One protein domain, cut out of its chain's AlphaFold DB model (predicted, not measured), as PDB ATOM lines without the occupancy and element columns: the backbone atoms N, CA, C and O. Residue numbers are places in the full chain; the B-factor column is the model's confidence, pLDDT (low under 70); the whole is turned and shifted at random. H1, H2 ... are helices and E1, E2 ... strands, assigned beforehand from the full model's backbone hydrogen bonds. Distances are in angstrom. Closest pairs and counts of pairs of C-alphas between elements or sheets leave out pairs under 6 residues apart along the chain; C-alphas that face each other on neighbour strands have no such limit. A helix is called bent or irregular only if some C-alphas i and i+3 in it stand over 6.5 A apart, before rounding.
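What this domain is: This is residues 7 to 109 of the 124 residues of an uncharacterized protein of Caldithrix sp (UniProt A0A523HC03). A long helical hairpin of H1 and H2 makes one end of an elongated model, its turn, residues 28 to 33, sticking out; short H3 and H4 pack on the second half of H2, and a small strand hairpin, E1 and E2, makes the other end. The printed part has 103 residues with four named helices and two named strands, in the order H1 H2 H3 E1 E2 H4; the class is mostly helix, and the sheet E1 - E2 is antiparallel. The whole is loose, with a radius of gyration of the C-alphas of 17.9 A and spans of 58 by 36 by 22 A.

How they stand to each other: Start at H1, residues 7 to 28, which touches H2, residues 32 to 63, as a helical hairpin, opposite ways at a shallow tilt of 13 degrees; their closest C-alphas, of Ala 23 and Leu 39, are 5.0 A apart. H2 is the hub, touching three helices. With residues 55 to 59 alone it touches H3, residues 71 to 77, a second helical hairpin at 34 degrees, only just short of steep; look at their closest C-alphas, of Lys 55 and Leu 77, 5.3 A apart. In the hairpin of E1, residues 80 to 84, and E2, residues 90 to 94, find N 81 and O 93 at 2.8 A. H4, residues 99 to 108, touches residues 48 to 55 of H2 alone, at a steep tilt of 44 degrees, closest at the C-alphas of Arg 54 and Ser 106, 6.1 A. Every O i to N i+4 pair is within hydrogen-bond range in H2, H3 and H4, and 16 of 18 in H1.

Where its parts are: Find C-alpha 7 at (28.100, -55.287, -102.967); from there H1 runs 33.6 A, irregular where C-alphas 25 and 28 are 7.0 A apart. H2 runs 46.4 A to C-alpha 63 at (25.961, -36.441, -103.807). H3 measures 9.8 A, E1 13.3 A and E2 13.5 A. H4 runs 13.5 A to C-alpha 108 at (37.473, -40.457, -86.979).

The domain as a whole: The C-alphas farthest apart, of Asn 28 and Asn 87, are 58.8 A apart. The printed part has no cut and no long link. Look for pLDDT under 70 at residues 108 to 109.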
ATOM      1  N   GLU A   7      27.491 -54.041-102.499       73.69
ATOM      2  CA  GLU A   7      28.100 -55.287-102.967       73.69
ATOM      3  C   GLU A   7      29.477 -55.087-103.627       73.69
ATOM      4  O   GLU A   7      30.409 -55.808-103.259       73.69
ATOM      5  N   PRO A   8      29.705 -54.062-104.475       74.06
ATOM      6  CA  PRO A   8      31.035 -53.813-105.036       74.06
ATOM      7  C   PRO A   8      32.093 -53.484-103.969       74.06
ATOM      8  O   PRO A   8      33.252 -53.883-104.086       74.06
ATOM      9  N   TYR A   9      31.694 -52.784-102.902       83.38
ATOM     10  CA  TYR A   9      32.582 -52.411-101.798       83.38
ATOM     11  C   TYR A   9      33.004 -53.627-100.977       83.38
ATOM     12  O   TYR A   9      34.179 -53.766-100.636       83.38
ATOM     13  N   LYS A  10      32.053 -54.520-100.677       85.62
ATOM     14  CA  LYS A  10      32.333 -55.772 -99.965       85.62
ATOM     15  C   LYS A  10      33.270 -56.662-100.769       85.62
ATOM     16  O   LYS A  10      34.250 -57.139-100.208       85.62
ATOM     17  N   ALA A  11      33.013 -56.809-102.069       89.44
ATOM     18  CA  ALA A  11      33.850 -57.610-102.955       89.44
ATOM     19  C   ALA A  11      35.307 -57.116-102.964       89.44
ATOM     20  O   ALA A  11      36.232 -57.919-102.868       89.44
ATOM     21  N   LEU A  12      35.534 -55.797-103.013       89.69
ATOM     22  CA  LEU A  12      36.895 -55.256-102.981       89.69
ATOM     23  C   LEU A  12      37.596 -55.508-101.637       89.69
ATOM     24  O   LEU A  12      38.766 -55.891-101.617       89.69
ATOM     25  N   ILE A  13      36.895 -55.315-100.515       91.44
ATOM     26  CA  ILE A  13      37.445 -55.593 -99.177       91.44
ATOM     27  C   ILE A  13      37.776 -57.079 -99.031       91.44
ATOM     28  O   ILE A  13      38.813 -57.421 -98.463       91.44
ATOM     29  N   GLU A  14      36.924 -57.958 -99.553       94.62
ATOM     30  CA  GLU A  14      37.137 -59.401 -99.535       94.62
ATOM     31  C   GLU A  14      38.376 -59.798-100.342       94.62
ATOM     32  O   GLU A  14      39.204 -60.551 -99.836       94.62
ATOM     33  N   ILE A  15      38.569 -59.235-101.540       95.50
ATOM     34  CA  ILE A  15      39.781 -59.452-102.348       95.50
ATOM     35  C   ILE A  15      41.033 -59.046-101.563       95.50
ATOM     36  O   ILE A  15      41.942 -59.855-101.394       95.50
ATOM     37  N   LEU A  16      41.060 -57.825-101.018       95.88
ATOM     38  CA  LEU A  16      42.216 -57.320-100.267       95.88
ATOM     39  C   LEU A  16      42.490 -58.140 -98.998       95.88
ATOM     40  O   LEU A  16      43.644 -58.392 -98.652       95.88
ATOM     41  N   SER A  17      41.430 -58.591 -98.324       96.81
ATOM     42  CA  SER A  17      41.539 -59.454 -97.145       96.81
ATOM     43  C   SER A  17      42.101 -60.826 -97.514       96.81
ATOM     44  O   SER A  17      42.974 -61.340 -96.816       96.81
ATOM     45  N   ASN A  18      41.645 -61.406 -98.624       97.75
ATOM     46  CA  ASN A  18      42.133 -62.688 -99.120       97.75
ATOM     47  C   ASN A  18      43.606 -62.610 -99.537       97.75
ATOM     48  O   ASN A  18      44.369 -63.511 -99.191       97.75
ATOM     49  N   ASP A  19      44.034 -61.519-100.181       97.31
ATOM     50  CA  ASP A  19      45.442 -61.279-100.521       97.31
ATOM     51  C   ASP A  19      46.323 -61.199 -99.266       97.31
ATOM     52  O   ASP A  19      47.404 -61.796 -99.213       97.31
ATOM     53  N   LEU A  20      45.860 -60.499 -98.223       97.81
ATOM     54  CA  LEU A  20      46.585 -60.413 -96.957       97.81
ATOM     55  C   LEU A  20      46.673 -61.775 -96.253       97.81
ATOM     56  O   LEU A  20      47.746 -62.154 -95.775       97.81
ATOM     57  N   ILE A  21      45.565 -62.518 -96.203       97.88
ATOM     58  CA  ILE A  21      45.510 -63.861 -95.610       97.88
ATOM     59  C   ILE A  21      46.462 -64.804 -96.352       97.88
ATOM     60  O   ILE A  21      47.267 -65.481 -95.709       97.88
ATOM     61  N   ALA A  22      46.415 -64.814 -97.686       96.62
ATOM     62  CA  ALA A  22      47.292 -65.630 -98.517       96.62
ATOM     63  C   ALA A  22      48.768 -65.289 -98.265       96.62
ATOM     64  O   ALA A  22      49.569 -66.178 -97.975       96.62
ATOM     65  N   ALA A  23      49.125 -64.001 -98.253       96.50
ATOM     66  CA  ALA A  23      50.488 -63.566 -97.954       96.50
ATOM     67  C   ALA A  23      50.955 -63.981 -96.543       96.50
ATOM     68  O   ALA A  23      52.130 -64.290 -96.342       96.50
ATOM     69  N   GLY A  24      50.044 -64.019 -95.564       96.56
ATOM     70  CA  GLY A  24      50.322 -64.501 -94.210       96.56
ATOM     71  C   GLY A  24      50.602 -66.003 -94.150       96.56
ATOM     72  O   GLY A  24      51.526 -66.432 -93.457       96.56
ATOM     73  N   GLN A  25      49.853 -66.804 -94.909       96.00
ATOM     74  CA  GLN A  25      50.034 -68.259 -94.984       96.00
ATOM     75  C   GLN A  25      51.378 -68.652 -95.617       96.00
ATOM     76  O   GLN A  25      51.957 -69.684 -95.271       96.00
ATOM     77  N   GLU A  26      51.919 -67.811 -96.499       94.50
ATOM     78  CA  GLU A  26      53.198 -68.055 -97.165       94.50
ATOM     79  C   GLU A  26      54.437 -67.764 -96.303       94.50
ATOM     80  O   GLU A  26      55.551 -68.077 -96.722       94.50
ATOM     81  N   LEU A  27      54.299 -67.200 -95.096       93.31
ATOM     82  CA  LEU A  27      55.452 -66.853 -94.249       93.31
ATOM     83  C   LEU A  27      56.336 -68.050 -93.866       93.31
ATOM     84  O   LEU A  27      57.513 -67.863 -93.569       93.31
ATOM     85  N   ASN A  28      55.786 -69.266 -93.884       88.56
ATOM     86  CA  ASN A  28      56.516 -70.494 -93.559       88.56
ATOM     87  C   ASN A  28      57.284 -71.084 -94.756       88.56
ATOM     88  O   ASN A  28      57.911 -72.135 -94.627       88.56
ATOM     89  N   GLN A  29      57.218 -70.445 -95.928       91.00
ATOM     90  CA  GLN A  29      57.864 -70.915 -97.152       91.00
ATOM     91  C   GLN A  29      59.332 -70.456 -97.253       91.00
ATOM     92  O   GLN A  29      59.739 -69.497 -96.589       91.00
ATOM     93  N   PRO A  30      60.143 -71.098 -98.120       87.62
ATOM     94  CA  PRO A  30      61.456 -70.584 -98.498       87.62
ATOM     95  C   PRO A  30      61.380 -69.139 -99.034       87.62
ATOM     96  O   PRO A  30      60.361 -68.721 -99.587       87.62
ATOM     97  N   ASP A  31      62.477 -68.390 -98.891       88.69
ATOM     98  CA  ASP A  31      62.584 -66.949 -99.203       88.69
ATOM     99  C   ASP A  31      61.764 -66.019 -98.281       88.69
ATOM    100  O   ASP A  31      60.937 -65.197 -98.685       88.69
ATOM    101  N   LEU A  32      62.058 -66.106 -96.981       90.56
ATOM    102  CA  LEU A  32      61.417 -65.309 -95.934       90.56
ATOM    103  C   LEU A  32      61.532 -63.781 -96.145       90.56
ATOM    104  O   LEU A  32      60.738 -63.015 -95.594       90.56
ATOM    105  N   GLN A  33      62.526 -63.288 -96.892       93.88
ATOM    106  CA  GLN A  33      62.636 -61.851 -97.169       93.88
ATOM    107  C   GLN A  33      61.592 -61.397 -98.186       93.88
ATOM    108  O   GLN A  33      60.903 -60.405 -97.932       93.88
ATOM    109  N   LEU A  34      61.439 -62.128 -99.292       95.12
ATOM    110  CA  LEU A  34      60.392 -61.858-100.270       95.12
ATOM    111  C   LEU A  34      59.006 -61.947 -99.623       95.12
ATOM    112  O   LEU A  34      58.229 -60.999 -99.727       95.12
ATOM    113  N   ARG A  35      58.726 -63.024 -98.876       94.19
ATOM    114  CA  ARG A  35      57.407 -63.246 -98.253       94.19
ATOM    115  C   ARG A  35      57.027 -62.160 -97.253       94.19
ATOM    116  O   ARG A  35      55.912 -61.647 -97.300       94.19
ATOM    117  N   ARG A  36      57.971 -61.710 -96.415       95.31
ATOM    118  CA  ARG A  36      57.734 -60.567 -95.516       95.31
ATOM    119  C   ARG A  36      57.383 -59.299 -96.290       95.31
ATOM    120  O   ARG A  36      56.448 -58.604 -95.911       95.31
ATOM    121  N   ARG A  37      58.094 -58.999 -97.383       96.56
ATOM    122  CA  ARG A  37      57.794 -57.823 -98.220       96.56
ATOM    123  C   ARG A  37      56.406 -57.923 -98.848       96.56
ATOM    124  O   ARG A  37      55.706 -56.916 -98.882       96.56
ATOM    125  N   THR A  38      56.013 -59.105 -99.317       97.06
ATOM    126  CA  THR A  38      54.672 -59.352 -99.862       97.06
ATOM    127  C   THR A  38      53.597 -59.128 -98.807       97.06
ATOM    128  O   THR A  38      52.672 -58.365 -99.061       97.06
ATOM    129  N   LEU A  39      53.766 -59.675 -97.599       97.69
ATOM    130  CA  LEU A  39      52.837 -59.455 -96.490       97.69
ATOM    131  C   LEU A  39      52.679 -57.968 -96.154       97.69
ATOM    132  O   LEU A  39      51.561 -57.472 -96.055       97.69
ATOM    133  N   PHE A  40      53.792 -57.240 -96.017       97.44
ATOM    134  CA  PHE A  40      53.738 -55.804 -95.739       97.44
ATOM    135  C   PHE A  40      53.019 -55.032 -96.849       97.44
ATOM    136  O   PHE A  40      52.232 -54.137 -96.556       97.44
ATOM    137  N   ARG A  41      53.254 -55.380 -98.118       97.00
ATOM    138  CA  ARG A  41      52.564 -54.753 -99.253       97.00
ATOM    139  C   ARG A  41      51.068 -55.052 -99.251       97.00
ATOM    140  O   ARG A  41      50.298 -54.118 -99.428       97.00
ATOM    141  N   ALA A  42      50.672 -56.302 -99.016       97.69
ATOM    142  CA  ALA A  42      49.265 -56.687 -98.924       97.69
ATOM    143  C   ALA A  42      48.561 -55.949 -97.775       97.69
ATOM    144  O   ALA A  42      47.464 -55.426 -97.951       97.69
ATOM    145  N   PHE A  43      49.236 -55.804 -96.631       97.12
ATOM    146  CA  PHE A  43      48.721 -55.037 -95.498       97.12
ATOM    147  C   PHE A  43      48.481 -53.568 -95.865       97.12
ATOM    148  O   PHE A  43      47.392 -53.047 -95.641       97.12
ATOM    149  N   PHE A  44      49.471 -52.894 -96.463       95.75
ATOM    150  CA  PHE A  44      49.299 -51.498 -96.874       95.75
ATOM    151  C   PHE A  44      48.245 -51.339 -97.975       95.75
ATOM    152  O   PHE A  44      47.454 -50.403 -97.898       95.75
ATOM    153  N   ALA A  45      48.167 -52.270 -98.929       95.56
ATOM    154  CA  ALA A  45      47.125 -52.276 -99.953       95.56
ATOM    155  C   ALA A  45      45.722 -52.388 -99.338       95.56
ATOM    156  O   ALA A  45      44.824 -51.649 -99.737       95.56
ATOM    157  N   GLN A  46      45.536 -53.239 -98.322       95.69
ATOM    158  CA  GLN A  46      44.269 -53.320 -97.598       95.69
ATOM    159  C   GLN A  46      43.937 -52.003 -96.886       95.69
ATOM    160  O   GLN A  46      42.828 -51.488 -97.032       95.69
ATOM    161  N   VAL A  47      44.889 -51.423 -96.149       93.94
ATOM    162  CA  VAL A  47      44.665 -50.164 -95.420       93.94
ATOM    163  C   VAL A  47      44.316 -49.021 -96.383       93.94
ATOM    164  O   VAL A  47      43.366 -48.273 -96.137       93.94
ATOM    165  N   GLU A  48      45.059 -48.870 -97.479       92.75
ATOM    166  CA  GLU A  48      44.813 -47.839 -98.494       92.75
ATOM    167  C   GLU A  48      43.492 -48.067 -99.234       92.75
ATOM    168  O   GLU A  48      42.733 -47.114 -99.439       92.75
ATOM    169  N   GLY A  49      43.178 -49.320 -99.574       92.50
ATOM    170  CA  GLY A  49      41.923 -49.702-100.212       92.50
ATOM    171  C   GLY A  49      40.717 -49.369 -99.340       92.50
ATOM    172  O   GLY A  49      39.821 -48.649 -99.776       92.50
ATOM    173  N   GLU A  50      40.720 -49.786 -98.072       91.44
ATOM    174  CA  GLU A  50      39.649 -49.444 -97.131       91.44
ATOM    175  C   GLU A  50      39.511 -47.929 -96.923       91.44
ATOM    176  O   GLU A  50      38.401 -47.401 -96.851       91.44
ATOM    177  N   THR A  51      40.631 -47.210 -96.823       91.81
ATOM    178  CA  THR A  51      40.632 -45.744 -96.687       91.81
ATOM    179  C   THR A  51      40.009 -45.083 -97.915       91.81
ATOM    180  O   THR A  51      39.185 -44.178 -97.780       91.81
ATOM    181  N   SER A  52      40.352 -45.562 -99.109       91.12
ATOM    182  CA  SER A  52      39.804 -45.072-100.375       91.12
ATOM    183  C   SER A  52      38.303 -45.321-100.467       91.12
ATOM    184  O   SER A  52      37.545 -44.383-100.711       91.12
ATOM    185  N   LEU A  53      37.851 -46.535-100.141       90.81
ATOM    186  CA  LEU A  53      36.429 -46.883-100.133       90.81
ATOM    187  C   LEU A  53      35.614 -46.026 -99.159       90.81
ATOM    188  O   LEU A  53      34.510 -45.597 -99.487       90.81
ATOM    189  N   ARG A  54      36.159 -45.720 -97.972       88.56
ATOM    190  CA  ARG A  54      35.504 -44.818 -97.009       88.56
ATOM    191  C   ARG A  54      35.299 -43.413 -97.582       88.56
ATOM    192  O   ARG A  54      34.267 -42.800 -97.312       88.56
ATOM    193  N   LYS A  55      36.260 -42.898 -98.357       91.19
ATOM    194  CA  LYS A  55      36.146 -41.576 -98.995       91.19
ATOM    195  C   LYS A  55      35.129 -41.581-100.132       91.19
ATOM    196  O   LYS A  55      34.292 -40.686-100.174       91.19
ATOM    197  N   GLU A  56      35.140 -42.610-100.974       90.94
ATOM    198  CA  GLU A  56      34.124 -42.798-102.020       90.94
ATOM    199  C   GLU A  56      32.715 -42.851-101.422       90.94
ATOM    200  O   GLU A  56      31.808 -42.153-101.868       90.94
ATOM    201  N   PHE A  57      32.542 -43.590-100.326       86.88
ATOM    202  CA  PHE A  57      31.260 -43.644 -99.630       86.88
ATOM    203  C   PHE A  57      30.829 -42.281 -99.059       86.88
ATOM    204  O   PHE A  57      29.651 -41.922 -99.092       86.88
ATOM    205  N   ALA A  58      31.769 -41.491 -98.538       88.12
ATOM    206  CA  ALA A  58      31.480 -40.131 -98.096       88.12
ATOM    207  C   ALA A  58      31.062 -39.224 -99.272       88.12
ATOM    208  O   ALA A  58      30.099 -38.469 -99.144       88.12
ATOM    209  N   LEU A  59      31.722 -39.336-100.428       90.19
ATOM    210  CA  LEU A  59      31.359 -38.599-101.641       90.19
ATOM    211  C   LEU A  59      29.969 -38.989-102.164       90.19
ATOM    212  O   LEU A  59      29.198 -38.106-102.537       90.19
ATOM    213  N   LEU A  60      29.612 -40.276-102.126       87.75
ATOM    214  CA  LEU A  60      28.272 -40.741-102.498       87.75
ATOM    215  C   LEU A  60      27.191 -40.173-101.574       87.75
ATOM    216  O   LEU A  60      26.229 -39.575-102.055       87.75
ATOM    217  N   GLN A  61      27.376 -40.258-100.253       85.12
ATOM    218  CA  GLN A  61      26.438 -39.657 -99.294       85.12
ATOM    219  C   GLN A  61      26.288 -38.146 -99.501       85.12
ATOM    220  O   GLN A  61      25.205 -37.591 -99.307       85.12
ATOM    221  N   HIS A  62      27.367 -37.467 -99.892       86.94
ATOM    222  CA  HIS A  62      27.309 -36.055-100.235       86.94
ATOM    223  C   HIS A  62      26.471 -35.790-101.485       86.94
ATOM    224  O   HIS A  62      25.586 -34.934-101.460       86.94
ATOM    225  N   ALA A  63      26.712 -36.546-102.559       87.19
ATOM    226  CA  ALA A  63      25.961 -36.441-103.807       87.19
ATOM    227  C   ALA A  63      24.460 -36.712-103.593       87.19
ATOM    228  O   ALA A  63      23.612 -36.021-104.158       87.19
ATOM    229  N   GLU A  64      24.129 -37.648-102.701       86.19
ATOM    230  CA  GLU A  64      22.758 -37.973-102.290       86.19
ATOM    231  C   GLU A  64      22.165 -36.993-101.262       86.19
ATOM    232  O   GLU A  64      21.033 -37.177-100.809       86.19
ATOM    233  N   ARG A  65      22.901 -35.934-100.890       84.56
ATOM    234  CA  ARG A  65      22.515 -34.923 -99.889       84.56
ATOM    235  C   ARG A  65      22.223 -35.500 -98.497       84.56
ATOM    236  O   ARG A  65      21.524 -34.876 -97.701       84.56
ATOM    237  N   GLN A  66      22.780 -36.667 -98.185       78.75
ATOM    238  CA  GLN A  66      22.706 -37.301 -96.866       78.75
ATOM    239  C   GLN A  66      23.760 -36.743 -95.901       78.75
ATOM    240  O   GLN A  66      23.622 -36.864 -94.686       78.75
ATOM    241  N   THR A  67      24.826 -36.131 -96.422       80.81
ATOM    242  CA  THR A  67      25.863 -35.447 -95.636       80.81
ATOM    243  C   THR A  67      26.316 -34.174 -96.346       80.81
ATOM    244  O   THR A  67      26.392 -34.116 -97.573       80.81
ATOM    245  N   VAL A  68      26.643 -33.135 -95.579       85.94
ATOM    246  CA  VAL A  68      27.196 -31.883 -96.104       85.94
ATOM    247  C   VAL A  68      28.670 -31.809 -95.733       85.94
ATOM    248  O   VAL A  68      29.011 -31.886 -94.555       85.94
ATOM    249  N   PHE A  69      29.526 -31.652 -96.738       88.12
ATOM    250  CA  PHE A  69      30.946 -31.368 -96.568       88.12
ATOM    251  C   PHE A  69      31.224 -29.945 -97.032       88.12
ATOM    252  O   PHE A  69      30.577 -29.439 -97.947       88.12
ATOM    253  N   SER A  70      32.188 -29.299 -96.392       91.06
ATOM    254  CA  SER A  70      32.754 -28.048 -96.893       91.06
ATOM    255  C   SER A  70      33.647 -28.305 -98.113       91.06
ATOM    256  O   SER A  70      34.172 -29.405 -98.282       91.06
ATOM    257  N   GLU A  71      33.882 -27.286 -98.942       92.19
ATOM    258  CA  GLU A  71      34.778 -27.398-100.108       92.19
ATOM    259  C   GLU A  71      36.181 -27.939 -99.763       92.19
ATOM    260  O   GLU A  71      36.665 -28.824-100.469       92.19
ATOM    261  N   PRO A  72      36.837 -27.527 -98.653       91.50
ATOM    262  CA  PRO A  72      38.109 -28.131 -98.255       91.50
ATOM    263  C   PRO A  72      38.000 -29.627 -97.949       91.50
ATOM    264  O   PRO A  72      38.923 -30.381 -98.235       91.50
ATOM    265  N   GLU A  73      36.888 -30.076 -97.371       92.00
ATOM    266  CA  GLU A  73      36.671 -31.489 -97.048       92.00
ATOM    267  C   GLU A  73      36.395 -32.311 -98.303       92.00
ATOM    268  O   GLU A  73      36.920 -33.416 -98.423       92.00
ATOM    269  N   LEU A  74      35.644 -31.761 -99.262       93.38
ATOM    270  CA  LEU A  74      35.474 -32.368-100.582       93.38
ATOM    271  C   LEU A  74      36.813 -32.495-101.306       93.38
ATOM    272  O   LEU A  74      37.102 -33.556-101.858       93.38
ATOM    273  N   ALA A  75      37.660 -31.467-101.227       93.62
ATOM    274  CA  ALA A  75      39.002 -31.511-101.790       93.62
ATOM    275  C   ALA A  75      39.863 -32.615-101.147       93.62
ATOM    276  O   ALA A  75      40.570 -33.342-101.840       93.62
ATOM    277  N   MET A  76      39.769 -32.797 -99.823       93.00
ATOM    278  CA  MET A  76      40.451 -33.894 -99.124       93.00
ATOM    279  C   MET A  76      39.901 -35.272 -99.523       93.00
ATOM    280  O   MET A  76      40.683 -36.198 -99.727       93.00
ATOM    281  N   LEU A  77      38.578 -35.421 -99.655       93.50
ATOM    282  CA  LEU A  77      37.942 -36.674-100.084       93.50
ATOM    283  C   LEU A  77      38.372 -37.077-101.501       93.50
ATOM    284  O   LEU A  77      38.654 -38.250-101.740       93.50
ATOM    285  N   ARG A  78      38.461 -36.096-102.406       94.81
ATOM    286  CA  ARG A  78      38.893 -36.257-103.802       94.81
ATOM    287  C   ARG A  78      40.409 -36.330-103.980       94.81
ATOM    288  O   ARG A  78      40.868 -36.565-105.091       94.81
ATOM    289  N   GLU A  79      41.173 -36.122-102.908       94.69
ATOM    290  CA  GLU A  79      42.636 -36.013-102.945       94.69
ATOM    291  C   GLU A  79      43.120 -34.993-103.978       94.69
ATOM    292  O   GLU A  79      44.033 -35.245-104.762       94.69
ATOM    293  N   GLU A  80      42.502 -33.813-103.973       95.81
ATOM    294  CA  GLU A  80      42.825 -32.721-104.880       95.81
ATOM    295  C   GLU A  80      43.323 -31.480-104.129       95.81
ATOM    296  O   GLU A  80      42.973 -31.207-102.976       95.81
ATOM    297  N   GLN A  81      44.174 -30.708-104.798       95.31
ATOM    298  CA  GLN A  81      44.586 -29.380-104.369       95.31
ATOM    299  C   GLN A  81      44.356 -28.361-105.477       95.31
ATOM    300  O   GLN A  81      44.656 -28.609-106.646       95.31
ATOM    301  N   TYR A  82      43.878 -27.191-105.074       94.69
ATOM    302  CA  TYR A  82      43.709 -26.036-105.939       94.69
ATOM    303  C   TYR A  82      44.968 -25.174-105.864       94.69
ATOM    304  O   TYR A  82      45.388 -24.762-104.781       94.69
ATOM    305  N   VAL A  83      45.583 -24.917-107.014       94.88
ATOM    306  CA  VAL A  83      46.812 -24.129-107.144       94.88
ATOM    307  C   VAL A  83      46.552 -22.978-108.104       94.88
ATOM    308  O   VAL A  83      45.932 -23.170-109.146       94.88
ATOM    309  N   LEU A  84      47.044 -21.786-107.772       96.31
ATOM    310  CA  LEU A  84      46.998 -20.633-108.665       96.31
ATOM    311  C   LEU A  84      48.296 -20.569-109.473       96.31
ATOM    312  O   LEU A  84      49.384 -20.490-108.902       96.31
ATOM    313  N   ALA A  85      48.193 -20.631-110.795       94.00
ATOM    314  CA  ALA A  85      49.328 -20.450-111.685       94.00
ATOM    315  C   ALA A  85      49.711 -18.962-111.799       94.00
ATOM    316  O   ALA A  85      48.909 -18.069-111.534       94.00
ATOM    317  N   ASN A  86      50.940 -18.683-112.247       93.88
ATOM    318  CA  ASN A  86      51.472 -17.314-112.355       93.88
ATOM    319  C   ASN A  86      50.701 -16.420-113.348       93.88
ATOM    320  O   ASN A  86      50.846 -15.203-113.316       93.88
ATOM    321  N   ASN A  87      49.900 -17.015-114.233       94.69
ATOM    322  CA  ASN A  87      49.002 -16.326-115.163       94.69
ATOM    323  C   ASN A  87      47.599 -16.067-114.574       94.69
ATOM    324  O   ASN A  87      46.731 -15.572-115.284       94.69
ATOM    325  N   GLY A  88      47.364 -16.415-113.305       95.00
ATOM    326  CA  GLY A  88      46.070 -16.276-112.638       95.00
ATOM    327  C   GLY A  88      45.091 -17.429-112.880       95.00
ATOM    328  O   GLY A  88      43.964 -17.365-112.397       95.00
ATOM    329  N   GLU A  89      45.483 -18.493-113.591       96.00
ATOM    330  CA  GLU A  89      44.622 -19.665-113.797       96.00
ATOM    331  C   GLU A  89      44.596 -20.582-112.570       96.00
ATOM    332  O   GLU A  89      45.638 -20.928-112.008       96.00
ATOM    333  N   VAL A  90      43.403 -21.047-112.196       95.88
ATOM    334  CA  VAL A  90      43.234 -22.090-111.178       95.88
ATOM    335  C   VAL A  90      43.483 -23.456-111.810       95.88
ATOM    336  O   VAL A  90      42.885 -23.805-112.825       95.88
ATOM    337  N   ARG A  91      44.357 -24.248-111.189       94.69
ATOM    338  CA  ARG A  91      44.671 -25.623-111.583       94.69
ATOM    339  C   ARG A  91      44.341 -26.580-110.454       94.69
ATOM    340  O   ARG A  91      44.619 -26.291-109.293       94.69
ATOM    341  N   VAL A  92      43.805 -27.738-110.817       95.75
ATOM    342  CA  VAL A  92      43.593 -28.854-109.895       95.75
ATOM    343  C   VAL A  92      44.735 -29.844-110.078       95.75
ATOM    344  O   VAL A  92      45.078 -30.203-111.205       95.75
ATOM    345  N   GLN A  93      45.360 -30.248-108.979       95.00
ATOM    346  CA  GLN A  93      46.412 -31.262-108.971       95.00
ATOM    347  C   GLN A  93      46.090 -32.335-107.933       95.00
ATOM    348  O   GLN A  93      45.488 -32.011-106.909       95.00
ATOM    349  N   PRO A  94      46.515 -33.589-108.148       94.44
ATOM    350  CA  PRO A  94      46.393 -34.612-107.123       94.44
ATOM    351  C   PRO A  94      47.233 -34.237-105.895       94.44
ATOM    352  O   PRO A  94      48.380 -33.796-106.009       94.44
ATOM    353  N   LYS A  95      46.659 -34.427-104.709       93.50
ATOM    354  CA  LYS A  95      47.299 -34.263-103.407       93.50
ATOM    355  C   LYS A  95      47.039 -35.500-102.561       93.50
ATOM    356  O   LYS A  95      46.035 -35.603-101.858       93.50
ATOM    357  N   PHE A  96      48.010 -36.401-102.577       90.69
ATOM    358  CA  PHE A  96      47.993 -37.584-101.729       90.69
ATOM    359  C   PHE A  96      48.257 -37.196-100.275       90.69
ATOM    360  O   PHE A  96      49.279 -36.587 -99.939       90.69
ATOM    361  N   LEU A  97      47.314 -37.540 -99.403       89.88
ATOM    362  CA  LEU A  97      47.467 -37.350 -97.967       89.88
ATOM    363  C   LEU A  97      48.440 -38.386 -97.409       89.88
ATOM    364  O   LEU A  97      48.477 -39.534 -97.849       89.88
ATOM    365  N   ARG A  98      49.201 -38.002 -96.378       91.94
ATOM    366  CA  ARG A  98      49.956 -38.986 -95.595       91.94
ATOM    367  C   ARG A  98      48.968 -39.990 -95.015       91.94
ATOM    368  O   ARG A  98      47.911 -39.588 -94.532       91.94
ATOM    369  N   LEU A  99      49.332 -41.270 -95.005       87.12
ATOM    370  CA  LEU A  99      48.445 -42.347 -94.561       87.12
ATOM    371  C   LEU A  99      47.798 -42.060 -93.197       87.12
ATOM    372  O   LEU A  99      46.596 -42.232 -93.035       87.12
ATOM    373  N   THR A 100      48.568 -41.548 -92.235       89.94
ATOM    374  CA  THR A 100      48.072 -41.184 -90.898       89.94
ATOM    375  C   THR A 100      46.994 -40.102 -90.929       89.94
ATOM    376  O   THR A 100      46.028 -40.173 -90.171       89.94
ATOM    377  N   ASP A 101      47.143 -39.112 -91.807       90.38
ATOM    378  CA  ASP A 101      46.204 -37.998 -91.946       90.38
ATOM    379  C   ASP A 101      44.954 -38.447 -92.712       90.38
ATOM    380  O   ASP A 101      43.836 -38.112 -92.323       90.38
ATOM    381  N   ASN A 102      45.137 -39.278 -93.743       89.81
ATOM    382  CA  ASN A 102      44.054 -39.855 -94.536       89.81
ATOM    383  C   ASN A 102      43.173 -40.780 -93.686       89.81
ATOM    384  O   ASN A 102      41.946 -40.668 -93.683       89.81
ATOM    385  N   LEU A 103      43.803 -41.640 -92.880       88.00
ATOM    386  CA  LEU A 103      43.114 -42.453 -91.884       88.00
ATOM    387  C   LEU A 103      42.383 -41.565 -90.885       88.00
ATOM    388  O   LEU A 103      41.198 -41.786 -90.644       88.00
ATOM    389  N   ARG A 104      43.042 -40.534 -90.339       87.00
ATOM    390  CA  ARG A 104      42.411 -39.649 -89.356       87.00
ATOM    391  C   ARG A 104      41.141 -38.998 -89.900       87.00
ATOM    392  O   ARG A 104      40.121 -38.991 -89.216       87.00
ATOM    393  N   PHE A 105      41.208 -38.493 -91.124       87.88
ATOM    394  CA  PHE A 105      40.095 -37.839 -91.796       87.88
ATOM    395  C   PHE A 105      38.955 -38.812 -92.133       87.88
ATOM    396  O   PHE A 105      37.791 -38.551 -91.816       87.88
ATOM    397  N   SER A 106      39.284 -39.962 -92.728       85.12
ATOM    398  CA  SER A 106      38.295 -40.937 -93.204       85.12
ATOM    399  C   SER A 106      37.625 -41.747 -92.084       85.12
ATOM    400  O   SER A 106      36.442 -42.069 -92.201       85.12
ATOM    401  N   THR A 107      38.329 -42.048 -90.985       75.81
ATOM    402  CA  THR A 107      37.825 -42.930 -89.909       75.81
ATOM    403  C   THR A 107      37.219 -42.172 -88.732       75.81
ATOM    404  O   THR A 107      36.078 -42.435 -88.359       75.81
ATOM    405  N   PHE A 108      37.932 -41.193 -88.167       63.53
ATOM    406  CA  PHE A 108      37.473 -40.457 -86.979       63.53
ATOM    407  C   PHE A 108      36.564 -39.274 -87.325       63.53
ATOM    408  O   PHE A 108      35.941 -38.686 -86.443       63.53
ATOM    409  N   GLY A 109      36.417 -38.997 -88.623       59.91
ATOM    410  CA  GLY A 109      35.480 -38.031 -89.155       59.91
ATOM    411  C   GLY A 109      36.005 -36.604 -89.149       59.91
ATOM    412  O   GLY A 109      36.716 -36.168 -88.247       59.91
TER     413      GLY A 109